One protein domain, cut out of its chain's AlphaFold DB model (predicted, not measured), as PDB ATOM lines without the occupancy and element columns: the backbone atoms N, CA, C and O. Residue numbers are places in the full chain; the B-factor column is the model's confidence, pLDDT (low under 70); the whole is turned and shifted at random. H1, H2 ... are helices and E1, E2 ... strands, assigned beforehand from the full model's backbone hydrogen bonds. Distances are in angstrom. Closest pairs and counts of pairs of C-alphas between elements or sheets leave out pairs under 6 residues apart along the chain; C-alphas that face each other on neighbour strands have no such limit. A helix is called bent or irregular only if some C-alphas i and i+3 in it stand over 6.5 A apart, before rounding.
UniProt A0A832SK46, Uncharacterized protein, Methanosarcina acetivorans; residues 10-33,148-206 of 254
ATOM      1  N   ARG A  10     -45.944  18.213   1.794       89.69
ATOM      2  CA  ARG A  10     -46.432  17.271   0.782       89.69
ATOM      3  C   ARG A  10     -46.728  15.907   1.407       89.69
ATOM      4  O   ARG A  10     -45.828  15.236   1.914       89.69
ATOM      5  N   MET A  11     -47.998  15.522   1.326       93.12
ATOM      6  CA  MET A  11     -48.525  14.190   1.636       93.12
ATOM      7  C   MET A  11     -48.593  13.331   0.368       93.12
ATOM      8  O   MET A  11     -48.563  13.864  -0.743       93.12
ATOM      9  N   ILE A  12     -48.692  12.011   0.525       95.69
ATOM     10  CA  ILE A  12     -48.848  11.073  -0.588       95.69
ATOM     11  C   ILE A  12     -50.308  11.079  -1.053       95.69
ATOM     12  O   ILE A  12     -51.234  10.698  -0.327       95.69
ATOM     13  N   ALA A  13     -50.518  11.475  -2.305       96.50
ATOM     14  CA  ALA A  13     -51.800  11.386  -2.982       96.50
ATOM     15  C   ALA A  13     -51.941  10.072  -3.759       96.50
ATOM     16  O   ALA A  13     -50.965   9.388  -4.069       96.50
ATOM     17  N   TYR A  14     -53.173   9.714  -4.134       97.38
ATOM     18  CA  TYR A  14     -53.395   8.551  -5.000       97.38
ATOM     19  C   TYR A  14     -52.634   8.647  -6.336       97.38
ATOM     20  O   TYR A  14     -52.246   7.621  -6.887       97.38
ATOM     21  N   GLU A  15     -52.400   9.857  -6.852       97.12
ATOM     22  CA  GLU A  15     -51.652  10.075  -8.098       97.12
ATOM     23  C   GLU A  15     -50.158   9.742  -7.994       97.12
ATOM     24  O   GLU A  15     -49.543   9.430  -9.009       97.12
ATOM     25  N   ASP A  16     -49.596   9.737  -6.784       97.50
ATOM     26  CA  ASP A  16     -48.184   9.438  -6.529       97.50
ATOM     27  C   ASP A  16     -47.890   7.929  -6.488       97.50
ATOM     28  O   ASP A  16     -46.745   7.498  -6.634       97.50
ATOM     29  N   ILE A  17     -48.916   7.096  -6.282       97.94
ATOM     30  CA  ILE A  17     -48.746   5.652  -6.074       97.94
ATOM     31  C   ILE A  17     -48.054   4.941  -7.244       97.94
ATOM     32  O   ILE A  17     -47.190   4.111  -6.963       97.94
ATOM     33  N   PRO A  18     -48.362   5.215  -8.528       98.06
ATOM     34  CA  PRO A  18     -47.640   4.596  -9.637       98.06
ATOM     35  C   PRO A  18     -46.137   4.898  -9.608       98.06
ATOM     36  O   PRO A  18     -45.326   4.002  -9.845       98.06
ATOM     37  N   ASP A  19     -45.763   6.132  -9.263       97.56
ATOM     38  CA  ASP A  19     -44.363   6.541  -9.185       97.56
ATOM     39  C   ASP A  19     -43.665   5.848  -8.010       97.56
ATOM     40  O   ASP A  19     -42.585   5.284  -8.199       97.56
ATOM     41  N   ILE A  20     -44.315   5.787  -6.840       97.56
ATOM     42  CA  ILE A  20     -43.834   5.046  -5.662       97.56
ATOM     43  C   ILE A  20     -43.663   3.555  -5.976       97.56
ATOM     44  O   ILE A  20     -42.613   2.981  -5.693       97.56
ATOM     45  N   ALA A  21     -44.659   2.930  -6.604       97.56
ATOM     46  CA  ALA A  21     -44.619   1.520  -6.986       97.56
ATOM     47  C   ALA A  21     -43.518   1.215  -8.016       97.56
ATOM     48  O   ALA A  21     -43.054   0.081  -8.101       97.56
ATOM     49  N   SER A  22     -43.092   2.218  -8.789       97.44
ATOM     50  CA  SER A  22     -42.007   2.105  -9.767       97.44
ATOM     51  C   SER A  22     -40.616   2.439  -9.214       97.44
ATOM     52  O   SER A  22     -39.628   2.348  -9.950       97.44
ATOM     53  N   MET A  23     -40.507   2.856  -7.946       97.50
ATOM     54  CA  MET A  23     -39.218   3.184  -7.338       97.50
ATOM     55  C   MET A  23     -38.307   1.953  -7.292       97.50
ATOM     56  O   MET A  23     -38.731   0.854  -6.941       97.50
ATOM     57  N   ASP A  24     -37.023   2.151  -7.603       97.25
ATOM     58  CA  ASP A  24     -36.027   1.085  -7.494       97.25
ATOM     59  C   ASP A  24     -35.977   0.538  -6.058       97.25
ATOM     60  O   ASP A  24     -35.888   1.302  -5.092       97.25
ATOM     61  N   GLY A  25     -36.064  -0.785  -5.935       95.94
ATOM     62  CA  GLY A  25     -36.126  -1.481  -4.652       95.94
ATOM     63  C   GLY A  25     -37.522  -1.639  -4.039       95.94
ATOM     64  O   GLY A  25     -37.622  -2.310  -3.015       95.94
ATOM     65  N   VAL A  26     -38.591  -1.090  -4.631       97.69
ATOM     66  CA  VAL A  26     -39.980  -1.391  -4.233       97.69
ATOM     67  C   VAL A  26     -40.457  -2.656  -4.947       97.69
ATOM     68  O   VAL A  26     -40.371  -2.765  -6.167       97.69
ATOM     69  N   GLU A  27     -40.962  -3.627  -4.185       96.38
ATOM     70  CA  GLU A  27     -41.528  -4.876  -4.714       96.38
ATOM     71  C   GLU A  27     -43.046  -4.810  -4.835       96.38
ATOM     72  O   GLU A  27     -43.625  -5.362  -5.772       96.38
ATOM     73  N   ASN A  28     -43.701  -4.166  -3.868       95.00
ATOM     74  CA  ASN A  28     -45.152  -4.090  -3.821       95.00
ATOM     75  C   ASN A  28     -45.626  -2.902  -2.979       95.00
ATOM     76  O   ASN A  28     -44.982  -2.517  -2.002       95.00
ATOM     77  N   VAL A  29     -46.797  -2.371  -3.323       96.44
ATOM     78  CA  VAL A  29     -47.489  -1.333  -2.559       96.44
ATOM     79  C   VAL A  29     -48.876  -1.844  -2.200       96.44
ATOM     80  O   VAL A  29     -49.627  -2.282  -3.068       96.44
ATOM     81  N   ILE A  30     -49.228  -1.787  -0.920       94.88
ATOM     82  CA  ILE A  30     -50.558  -2.137  -0.425       94.88
ATOM     83  C   ILE A  30     -51.193  -0.890   0.179       94.88
ATOM     84  O   ILE A  30     -50.568  -0.172   0.954       94.88
ATOM     85  N   LEU A  31     -52.440  -0.631  -0.189       94.00
ATOM     86  CA  LEU A  31     -53.199   0.551   0.191       94.00
ATOM     87  C   LEU A  31     -54.411   0.150   1.018       94.00
ATOM     88  O   LEU A  31     -55.027  -0.894   0.785       94.00
ATOM     89  N   TYR A  32     -54.807   1.032   1.924       92.06
ATOM     90  CA  TYR A  32     -56.107   0.921   2.569       92.06
ATOM     91  C   TYR A  32     -57.243   1.189   1.593       92.06
ATOM     92  O   TYR A  32     -57.318   2.244   0.959       92.06
ATOM     93  N   ASP A  33     -58.179   0.249   1.542       92.88
ATOM     94  CA  ASP A  33     -59.461   0.434   0.888       92.88
ATOM     95  C   ASP A  33     -60.434   1.109   1.857       92.88
ATOM     96  O   ASP A  33     -61.298   0.461   2.448       92.88
ATOM     97  N   GLY A 148     -60.616  -5.066   2.129       90.06
ATOM     98  CA  GLY A 148     -60.130  -3.975   2.978       90.06
ATOM     99  C   GLY A 148     -58.706  -3.500   2.694       90.06
ATOM    100  O   GLY A 148     -58.419  -2.319   2.863       90.06
ATOM    101  N   LEU A 149     -57.837  -4.368   2.184       91.81
ATOM    102  CA  LEU A 149     -56.541  -3.973   1.637       91.81
ATOM    103  C   LEU A 149     -56.498  -4.213   0.134       91.81
ATOM    104  O   LEU A 149     -56.994  -5.229  -0.355       91.81
ATOM    105  N   TYR A 150     -55.900  -3.263  -0.575       93.81
ATOM    106  CA  TYR A 150     -55.715  -3.288  -2.018       93.81
ATOM    107  C   TYR A 150     -54.233  -3.399  -2.342       93.81
ATOM    108  O   TYR A 150     -53.456  -2.513  -1.991       93.81
ATOM    109  N   GLN A 151     -53.843  -4.464  -3.034       95.31
ATOM    110  CA  GLN A 151     -52.515  -4.540  -3.622       95.31
ATOM    111  C   GLN A 151     -52.486  -3.733  -4.920       95.31
ATOM    112  O   GLN A 151     -53.357  -3.912  -5.770       95.31
ATOM    113  N   TYR A 152     -51.485  -2.868  -5.082       96.06
ATOM    114  CA  TYR A 152     -51.336  -2.059  -6.282       96.06
ATOM    115  C   TYR A 152     -51.237  -2.933  -7.536       96.06
ATOM    116  O   TYR A 152     -50.278  -3.676  -7.734       96.06
ATOM    117  N   ASP A 153     -52.244  -2.793  -8.389       95.19
ATOM    118  CA  ASP A 153     -52.282  -3.305  -9.749       95.19
ATOM    119  C   ASP A 153     -52.535  -2.143 -10.711       95.19
ATOM    120  O   ASP A 153     -53.543  -1.444 -10.588       95.19
ATOM    121  N   ALA A 154     -51.625  -1.932 -11.660       95.50
ATOM    122  CA  ALA A 154     -51.680  -0.812 -12.593       95.50
ATOM    123  C   ALA A 154     -52.938  -0.838 -13.478       95.50
ATOM    124  O   ALA A 154     -53.437   0.224 -13.851       95.50
ATOM    125  N   GLU A 155     -53.465  -2.026 -13.796       95.19
ATOM    126  CA  GLU A 155     -54.650  -2.167 -14.649       95.19
ATOM    127  C   GLU A 155     -55.935  -1.766 -13.910       95.19
ATOM    128  O   GLU A 155     -56.780  -1.069 -14.477       95.19
ATOM    129  N   ALA A 156     -56.066  -2.143 -12.635       94.31
ATOM    130  CA  ALA A 156     -57.249  -1.870 -11.817       94.31
ATOM    131  C   ALA A 156     -57.155  -0.592 -10.954       94.31
ATOM    132  O   ALA A 156     -58.154  -0.168 -10.362       94.31
ATOM    133  N   PHE A 157     -55.985   0.056 -10.876       96.25
ATOM    134  CA  PHE A 157     -55.742   1.126  -9.901       96.25
ATOM    135  C   PHE A 157     -56.696   2.311 -10.041       96.25
ATOM    136  O   PHE A 157     -57.213   2.813  -9.045       96.25
ATOM    137  N   ASN A 158     -56.988   2.737 -11.269       96.94
ATOM    138  CA  ASN A 158     -57.874   3.876 -11.487       96.94
ATOM    139  C   ASN A 158     -59.299   3.617 -10.959       96.94
ATOM    140  O   ASN A 158     -59.917   4.512 -10.387       96.94
ATOM    141  N   GLU A 159     -59.814   2.390 -11.093       95.56
ATOM    142  CA  GLU A 159     -61.124   2.020 -10.541       95.56
ATOM    143  C   GLU A 159     -61.113   2.048  -9.008       95.56
ATOM    144  O   GLU A 159     -62.039   2.574  -8.379       95.56
ATOM    145  N   PHE A 160     -60.036   1.541  -8.399       95.44
ATOM    146  CA  PHE A 160     -59.823   1.601  -6.955       95.44
ATOM    147  C   PHE A 160     -59.805   3.048  -6.431       95.44
ATOM    148  O   PHE A 160     -60.478   3.340  -5.434       95.44
ATOM    149  N   VAL A 161     -59.083   3.942  -7.116       97.00
ATOM    150  CA  VAL A 161     -58.954   5.364  -6.765       97.00
ATOM    151  C   VAL A 161     -60.294   6.080  -6.871       97.00
ATOM    152  O   VAL A 161     -60.705   6.727  -5.909       97.00
ATOM    153  N   ILE A 162     -61.012   5.933  -7.992       96.69
ATOM    154  CA  ILE A 162     -62.317   6.581  -8.198       96.69
ATOM    155  C   ILE A 162     -63.280   6.201  -7.074       96.69
ATOM    156  O   ILE A 162     -63.845   7.079  -6.424       96.69
ATOM    157  N   ARG A 163     -63.411   4.900  -6.784       95.50
ATOM    158  CA  ARG A 163     -64.298   4.411  -5.721       95.50
ATOM    159  C   ARG A 163     -63.948   5.003  -4.354       95.50
ATOM    160  O   ARG A 163     -64.849   5.393  -3.613       95.50
ATOM    161  N   ASN A 164     -62.662   5.063  -4.005       95.94
ATOM    162  CA  ASN A 164     -62.229   5.575  -2.705       95.94
ATOM    163  C   ASN A 164     -62.386   7.096  -2.594       95.94
ATOM    164  O   ASN A 164     -62.867   7.582  -1.572       95.94
ATOM    165  N   ILE A 165     -62.057   7.846  -3.646       96.81
ATOM    166  CA  ILE A 165     -62.268   9.297  -3.690       96.81
ATOM    167  C   ILE A 165     -63.762   9.625  -3.596       96.81
ATOM    168  O   ILE A 165     -64.139  10.520  -2.837       96.81
ATOM    169  N   ASP A 166     -64.620   8.907  -4.324       96.88
ATOM    170  CA  ASP A 166     -66.069   9.116  -4.280       96.88
ATOM    171  C   ASP A 166     -66.632   8.828  -2.886       96.88
ATOM    172  O   ASP A 166     -67.423   9.620  -2.363       96.88
ATOM    173  N   TYR A 167     -66.175   7.750  -2.238       95.38
ATOM    174  CA  TYR A 167     -66.537   7.452  -0.854       95.38
ATOM    175  C   TYR A 167     -66.104   8.574   0.101       95.38
ATOM    176  O   TYR A 167     -66.923   9.076   0.873       95.38
ATOM    177  N   LYS A 168     -64.845   9.015   0.019       95.31
ATOM    178  CA  LYS A 168     -64.288  10.073   0.873       95.31
ATOM    179  C   LYS A 168     -65.019  11.403   0.696       95.31
ATOM    180  O   LYS A 168     -65.369  12.043   1.682       95.31
ATOM    181  N   LYS A 169     -65.329  11.794  -0.544       96.00
ATOM    182  CA  LYS A 169     -66.133  12.992  -0.840       96.00
ATOM    183  C   LYS A 169     -67.546  12.884  -0.276       96.00
ATOM    184  O   LYS A 169     -68.033  13.839   0.320       96.00
ATOM    185  N   THR A 170     -68.193  11.730  -0.447       95.88
ATOM    186  CA  THR A 170     -69.547  11.476   0.075       95.88
ATOM    187  C   THR A 170     -69.608  11.613   1.597       95.88
ATOM    188  O   THR A 170     -70.600  12.102   2.123       95.88
ATOM    189  N   ASN A 171     -68.539  11.218   2.288       93.38
ATOM    190  CA  ASN A 171     -68.425  11.283   3.745       93.38
ATOM    191  C   ASN A 171     -67.650  12.525   4.235       93.38
ATOM    192  O   ASN A 171     -67.163  12.530   5.361       93.38
ATOM    193  N   GLU A 172     -67.530  13.562   3.397       93.88
ATOM    194  CA  GLU A 172     -66.966  14.878   3.749       93.88
ATOM    195  C   GLU A 172     -65.534  14.843   4.328       93.88
ATOM    196  O   GLU A 172     -65.164  15.665   5.168       93.88
ATOM    197  N   TYR A 173     -64.695  13.913   3.859       92.94
ATOM    198  CA  TYR A 173     -63.268  13.896   4.197       92.94
ATOM    199  C   TYR A 173     -62.595  15.201   3.754       92.94
ATOM    200  O   TYR A 173     -62.840  15.695   2.654       92.94
ATOM    201  N   PHE A 174     -61.703  15.735   4.594       90.69
ATOM    202  CA  PHE A 174     -61.037  17.017   4.337       90.69
ATOM    203  C   PHE A 174     -60.078  16.963   3.131       90.69
ATOM    204  O   PHE A 174     -60.031  17.910   2.353       90.69
ATOM    205  N   HIS A 175     -59.384  15.832   2.951       91.75
ATOM    206  CA  HIS A 175     -58.467  15.565   1.837       91.75
ATOM    207  C   HIS A 175     -58.797  14.226   1.161       91.75
ATOM    208  O   HIS A 175     -58.187  13.201   1.477       91.75
ATOM    209  N   PRO A 176     -59.806  14.176   0.275       95.12
ATOM    210  CA  PRO A 176     -60.202  12.937  -0.391       95.12
ATOM    211  C   PRO A 176     -59.123  12.361  -1.328       95.12
ATOM    212  O   PRO A 176     -59.130  11.160  -1.591       95.12
ATOM    213  N   GLU A 177     -58.221  13.200  -1.833       95.50
ATOM    214  CA  GLU A 177     -57.125  12.861  -2.746       95.50
ATOM    215  C   GLU A 177     -55.944  12.141  -2.080       95.50
ATOM    216  O   GLU A 177     -55.227  11.401  -2.759       95.50
ATOM    217  N   TYR A 178     -55.749  12.335  -0.773       94.00
ATOM    218  CA  TYR A 178     -54.649  11.723  -0.032       94.00
ATOM    219  C   TYR A 178     -54.972  10.300   0.379       94.00
ATOM    220  O   TYR A 178     -56.128   9.943   0.643       94.00
ATOM    221  N   VAL A 179     -53.937   9.470   0.432       92.25
ATOM    222  CA  VAL A 179     -54.064   8.099   0.914       92.25
ATOM    223  C   VAL A 179     -54.038   8.093   2.442       92.25
ATOM    224  O   VAL A 179     -53.326   8.874   3.057       92.25
ATOM    225  N   ASN A 180     -54.840   7.228   3.069       88.44
ATOM    226  CA  ASN A 180     -54.906   7.163   4.533       88.44
ATOM    227  C   ASN A 180     -53.748   6.358   5.129       88.44
ATOM    228  O   ASN A 180     -53.192   6.755   6.146       88.44
ATOM    229  N   GLU A 181     -53.431   5.207   4.530       89.50
ATOM    230  CA  GLU A 181     -52.362   4.324   4.990       89.50
ATOM    231  C   GLU A 181     -51.822   3.496   3.816       89.50
ATOM    232  O   GLU A 181     -52.585   3.029   2.957       89.50
ATOM    233  N   ILE A 182     -50.494   3.357   3.771       91.88
ATOM    234  CA  ILE A 182     -49.740   2.705   2.699       91.88
ATOM    235  C   ILE A 182     -48.701   1.782   3.330       91.88
ATOM    236  O   ILE A 182     -47.966   2.183   4.231       91.88
ATOM    237  N   PHE A 183     -48.586   0.572   2.794       92.56
ATOM    238  CA  PHE A 183     -47.500  -0.354   3.084       92.56
ATOM    239  C   PHE A 183     -46.659  -0.512   1.839       92.56
ATOM    240  O   PHE A 183     -47.169  -0.864   0.776       92.56
ATOM    241  N   ILE A 184     -45.366  -0.269   1.983       94.38
ATOM    242  CA  ILE A 184     -44.406  -0.402   0.899       94.38
ATOM    243  C   ILE A 184     -43.495  -1.561   1.268       94.38
ATOM    244  O   ILE A 184     -42.757  -1.500   2.250       94.38
ATOM    245  N   PHE A 185     -43.590  -2.631   0.488       93.25
ATOM    246  CA  PHE A 185     -42.701  -3.777   0.577       93.25
ATOM    247  C   PHE A 185     -41.518  -3.525  -0.338       93.25
ATOM    248  O   PHE A 185     -41.687  -3.152  -1.501       93.25
ATOM    249  N   THR A 186     -40.325  -3.724   0.196       94.44
ATOM    250  CA  THR A 186     -39.078  -3.484  -0.519       94.44
ATOM    251  C   THR A 186     -38.292  -4.769  -0.656       94.44
ATOM    252  O   THR A 186     -38.374  -5.638   0.208       94.44
ATOM    253  N   ALA A 187     -37.471  -4.841  -1.695       94.50
ATOM    254  CA  ALA A 187     -36.476  -5.889  -1.820       94.50
ATOM    255  C   ALA A 187     -35.454  -5.779  -0.679       94.50
ATOM    256  O   ALA A 187     -35.072  -4.666  -0.300       94.50
ATOM    257  N   ASP A 188     -34.974  -6.925  -0.193       89.38
ATOM    258  CA  ASP A 188     -33.985  -7.009   0.887       89.38
ATOM    259  C   ASP A 188     -32.803  -6.044   0.662       89.38
ATOM    260  O   ASP A 188     -32.067  -6.138  -0.327       89.38
ATOM    261  N   GLY A 189     -32.585  -5.129   1.608       88.50
ATOM    262  CA  GLY A 189     -31.501  -4.145   1.588       88.50
ATOM    263  C   GLY A 189     -31.831  -2.827   0.877       88.50
ATOM    264  O   GLY A 189     -30.965  -1.948   0.821       88.50
ATOM    265  N   SER A 190     -33.048  -2.672   0.348       93.62
ATOM    266  CA  SER A 190     -33.521  -1.448  -0.318       93.62
ATOM    267  C   SER A 190     -34.363  -0.540   0.585       93.62
ATOM    268  O   SER A 190     -34.654   0.599   0.214       93.62
ATOM    269  N   GLU A 191     -34.725  -1.003   1.781       89.31
ATOM    270  CA  GLU A 191     -35.605  -0.334   2.743       89.31
ATOM    271  C   GLU A 191     -35.140   1.099   3.010       89.31
ATOM    272  O   GLU A 191     -35.907   2.053   2.889       89.31
ATOM    273  N   LYS A 192     -33.853   1.271   3.341       88.75
ATOM    274  CA  LYS A 192     -33.277   2.582   3.651       88.75
ATOM    275  C   LYS A 192     -33.301   3.524   2.449       88.75
ATOM    276  O   LYS A 192     -33.584   4.703   2.629       88.75
ATOM    277  N   SER A 193     -32.968   3.051   1.248       92.19
ATOM    278  CA  SER A 193     -32.961   3.911   0.057       92.19
ATOM    279  C   SER A 193     -34.364   4.346  -0.340       92.19
ATOM    280  O   SER A 193     -34.558   5.515  -0.668       92.19
ATOM    281  N   VAL A 194     -35.336   3.435  -0.260       94.38
ATOM    282  CA  VAL A 194     -36.748   3.745  -0.504       94.38
ATOM    283  C   VAL A 194     -37.247   4.733   0.551       94.38
ATOM    284  O   VAL A 194     -37.792   5.776   0.203       94.38
ATOM    285  N   LEU A 195     -36.974   4.480   1.832       92.19
ATOM    286  CA  LEU A 195     -37.379   5.359   2.928       92.19
ATOM    287  C   LEU A 195     -36.754   6.761   2.827       92.19
ATOM    288  O   LEU A 195     -37.457   7.757   2.980       92.19
ATOM    289  N   ASP A 196     -35.453   6.856   2.536       90.56
ATOM    290  CA  ASP A 196     -34.764   8.137   2.326       90.56
ATOM    291  C   ASP A 196     -35.391   8.918   1.153       90.56
ATOM    292  O   ASP A 196     -35.446  10.146   1.194       90.56
ATOM    293  N   ARG A 197     -35.867   8.231   0.106       92.00
ATOM    294  CA  ARG A 197     -36.550   8.870  -1.026       92.00
ATOM    295  C   ARG A 197     -37.941   9.368  -0.640       92.00
ATOM    296  O   ARG A 197     -38.254  10.526  -0.901       92.00
ATOM    297  N   LEU A 198     -38.723   8.545   0.054       93.06
ATOM    298  CA  LEU A 198     -40.049   8.928   0.539       93.06
ATOM    299  C   LEU A 198     -39.982  10.149   1.466       93.06
ATOM    300  O   LEU A 198     -40.702  11.117   1.256       93.06
ATOM    301  N   PHE A 199     -39.039  10.186   2.412       90.44
ATOM    302  CA  PHE A 199     -38.839  11.359   3.269       90.44
ATOM    303  C   PHE A 199     -38.421  12.632   2.499       90.44
ATOM    304  O   PHE A 199     -38.570  13.730   3.031       90.44
ATOM    305  N   GLN A 200     -37.822  12.520   1.305       89.44
ATOM    306  CA  GLN A 200     -37.461  13.690   0.485       89.44
ATOM    307  C   GLN A 200     -38.659  14.209  -0.300       89.44
ATOM    308  O   GLN A 200     -38.846  15.421  -0.390       89.44
ATOM    309  N   GLU A 201     -39.421  13.292  -0.890       90.94
ATOM    310  CA  GLU A 201     -40.512  13.610  -1.809       90.94
ATOM    311  C   GLU A 201     -41.823  13.909  -1.065       90.94
ATOM    312  O   GLU A 201     -42.555  14.805  -1.480       90.94
ATOM    313  N   TYR A 202     -42.076  13.238   0.066       92.81
ATOM    314  CA  TYR A 202     -43.311  13.330   0.856       92.81
ATOM    315  C   TYR A 202     -43.020  13.482   2.366       92.81
ATOM    316  O   TYR A 202     -43.359  12.617   3.178       92.81
ATOM    317  N   PRO A 203     -42.332  14.553   2.788       88.50
ATOM    318  CA  PRO A 203     -41.866  14.721   4.166       88.50
ATOM    319  C   PRO A 203     -42.983  14.910   5.205       88.50
ATOM    320  O   PRO A 203     -42.700  14.767   6.394       88.50
ATOM    321  N   ALA A 204     -44.217  15.229   4.795       87.06
ATOM    322  CA  ALA A 204     -45.334  15.423   5.723       87.06
ATOM    323  C   ALA A 204     -45.937  14.107   6.243       87.06
ATOM    324  O   ALA A 204     -46.728  14.122   7.188       87.06
ATOM    325  N   GLU A 205     -45.568  12.976   5.640       86.88
ATOM    326  CA  GLU A 205     -46.043  11.659   6.048       86.88
ATOM    327  C   GLU A 205     -45.359  11.141   7.316       86.88
ATOM    328  O   GLU A 205     -44.206  11.451   7.633       86.88
ATOM    329  N   ASN A 206     -46.071  10.273   8.035       81.69
ATOM    330  CA  ASN A 206     -45.513   9.558   9.174       81.69
ATOM    331  C   ASN A 206     -44.964   8.209   8.717       81.69
ATOM    332  O   ASN A 206     -45.716   7.299   8.382       81.69
TER     333      ASN A 206
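What this domain is: This is residues 10 to 33 and 148 to 206 of the 254 residues of an uncharacterized protein of Methanosarcina acetivorans (UniProt A0A832SK46). A small three-stranded antiparallel sheet, with helix H1 lying lengthwise over its strand E1, makes the middle of an elongated domain; H2 stands toward one end of the long axis and H3 toward the other, each only grazing the sheet. The printed part has 83 residues, with three named helices and three named strands in the order H1 E1 E2 H2 E3 H3; the sheet's order is E2 E1 E3. The class is mixed, helices and strands. The whole is compact, with a radius of gyration of the C-alphas of 13.0 A, and its spans of 41 by 27 by 18 A make it only just elongated.

Where its parts are: E1, residues 26 to 32, runs 17.7 A from C-alpha 26 at (-39.980, -1.391, -4.233). E2 is residues 149 to 151, and E3, residues 182 to 186, is 12.7 A long. H1 is residues 14 to 21, 11.4 A, only just irregular: C-alphas 15 and 18 are 7.0 A apart. H2, residues 157 to 170, measures 19.9 A. H3, residues 191 to 201, is 15.5 A long and ends at C-alpha 201 (-40.512, 13.610, -1.809).

How they stand to each other: E1 is antiparallel to E3 at 164 degrees, with N 30 and O 183 2.8 A apart, within hydrogen-bond range, and to E2 at 150 degrees, with N 31 and O 150 at 2.8 A. E2, H2 and E3 form a split strand-helix-strand unit, two strands running the same way with E1 between them, its crossover right-handed. H1 is on the sheet at a height of 9.8 A, over E1 and along the strands; the closest C-alphas, of Ala 21 and Val 29, are 6.0 A apart. H1 and H2 are close but not clearly touching, the closest C-alphas being those of Tyr 14 and Val 161, 6.6 A. H2 and H3 are apart. Each O i to N i+4 pair is within hydrogen-bond range in H2 and H3, and 2 of 4 in H1.

The domain as a whole: The C-alphas farthest apart, of Thr 170 and Gly 189, are 41.2 A from each other. Residues 34 to 147 are not printed, and C-alphas 33 and 148 are 4.9 A apart across the cut. The link from H2 to E3 is long. The mean pLDDT of the printed part is 93.8, and no printed residue is under 70.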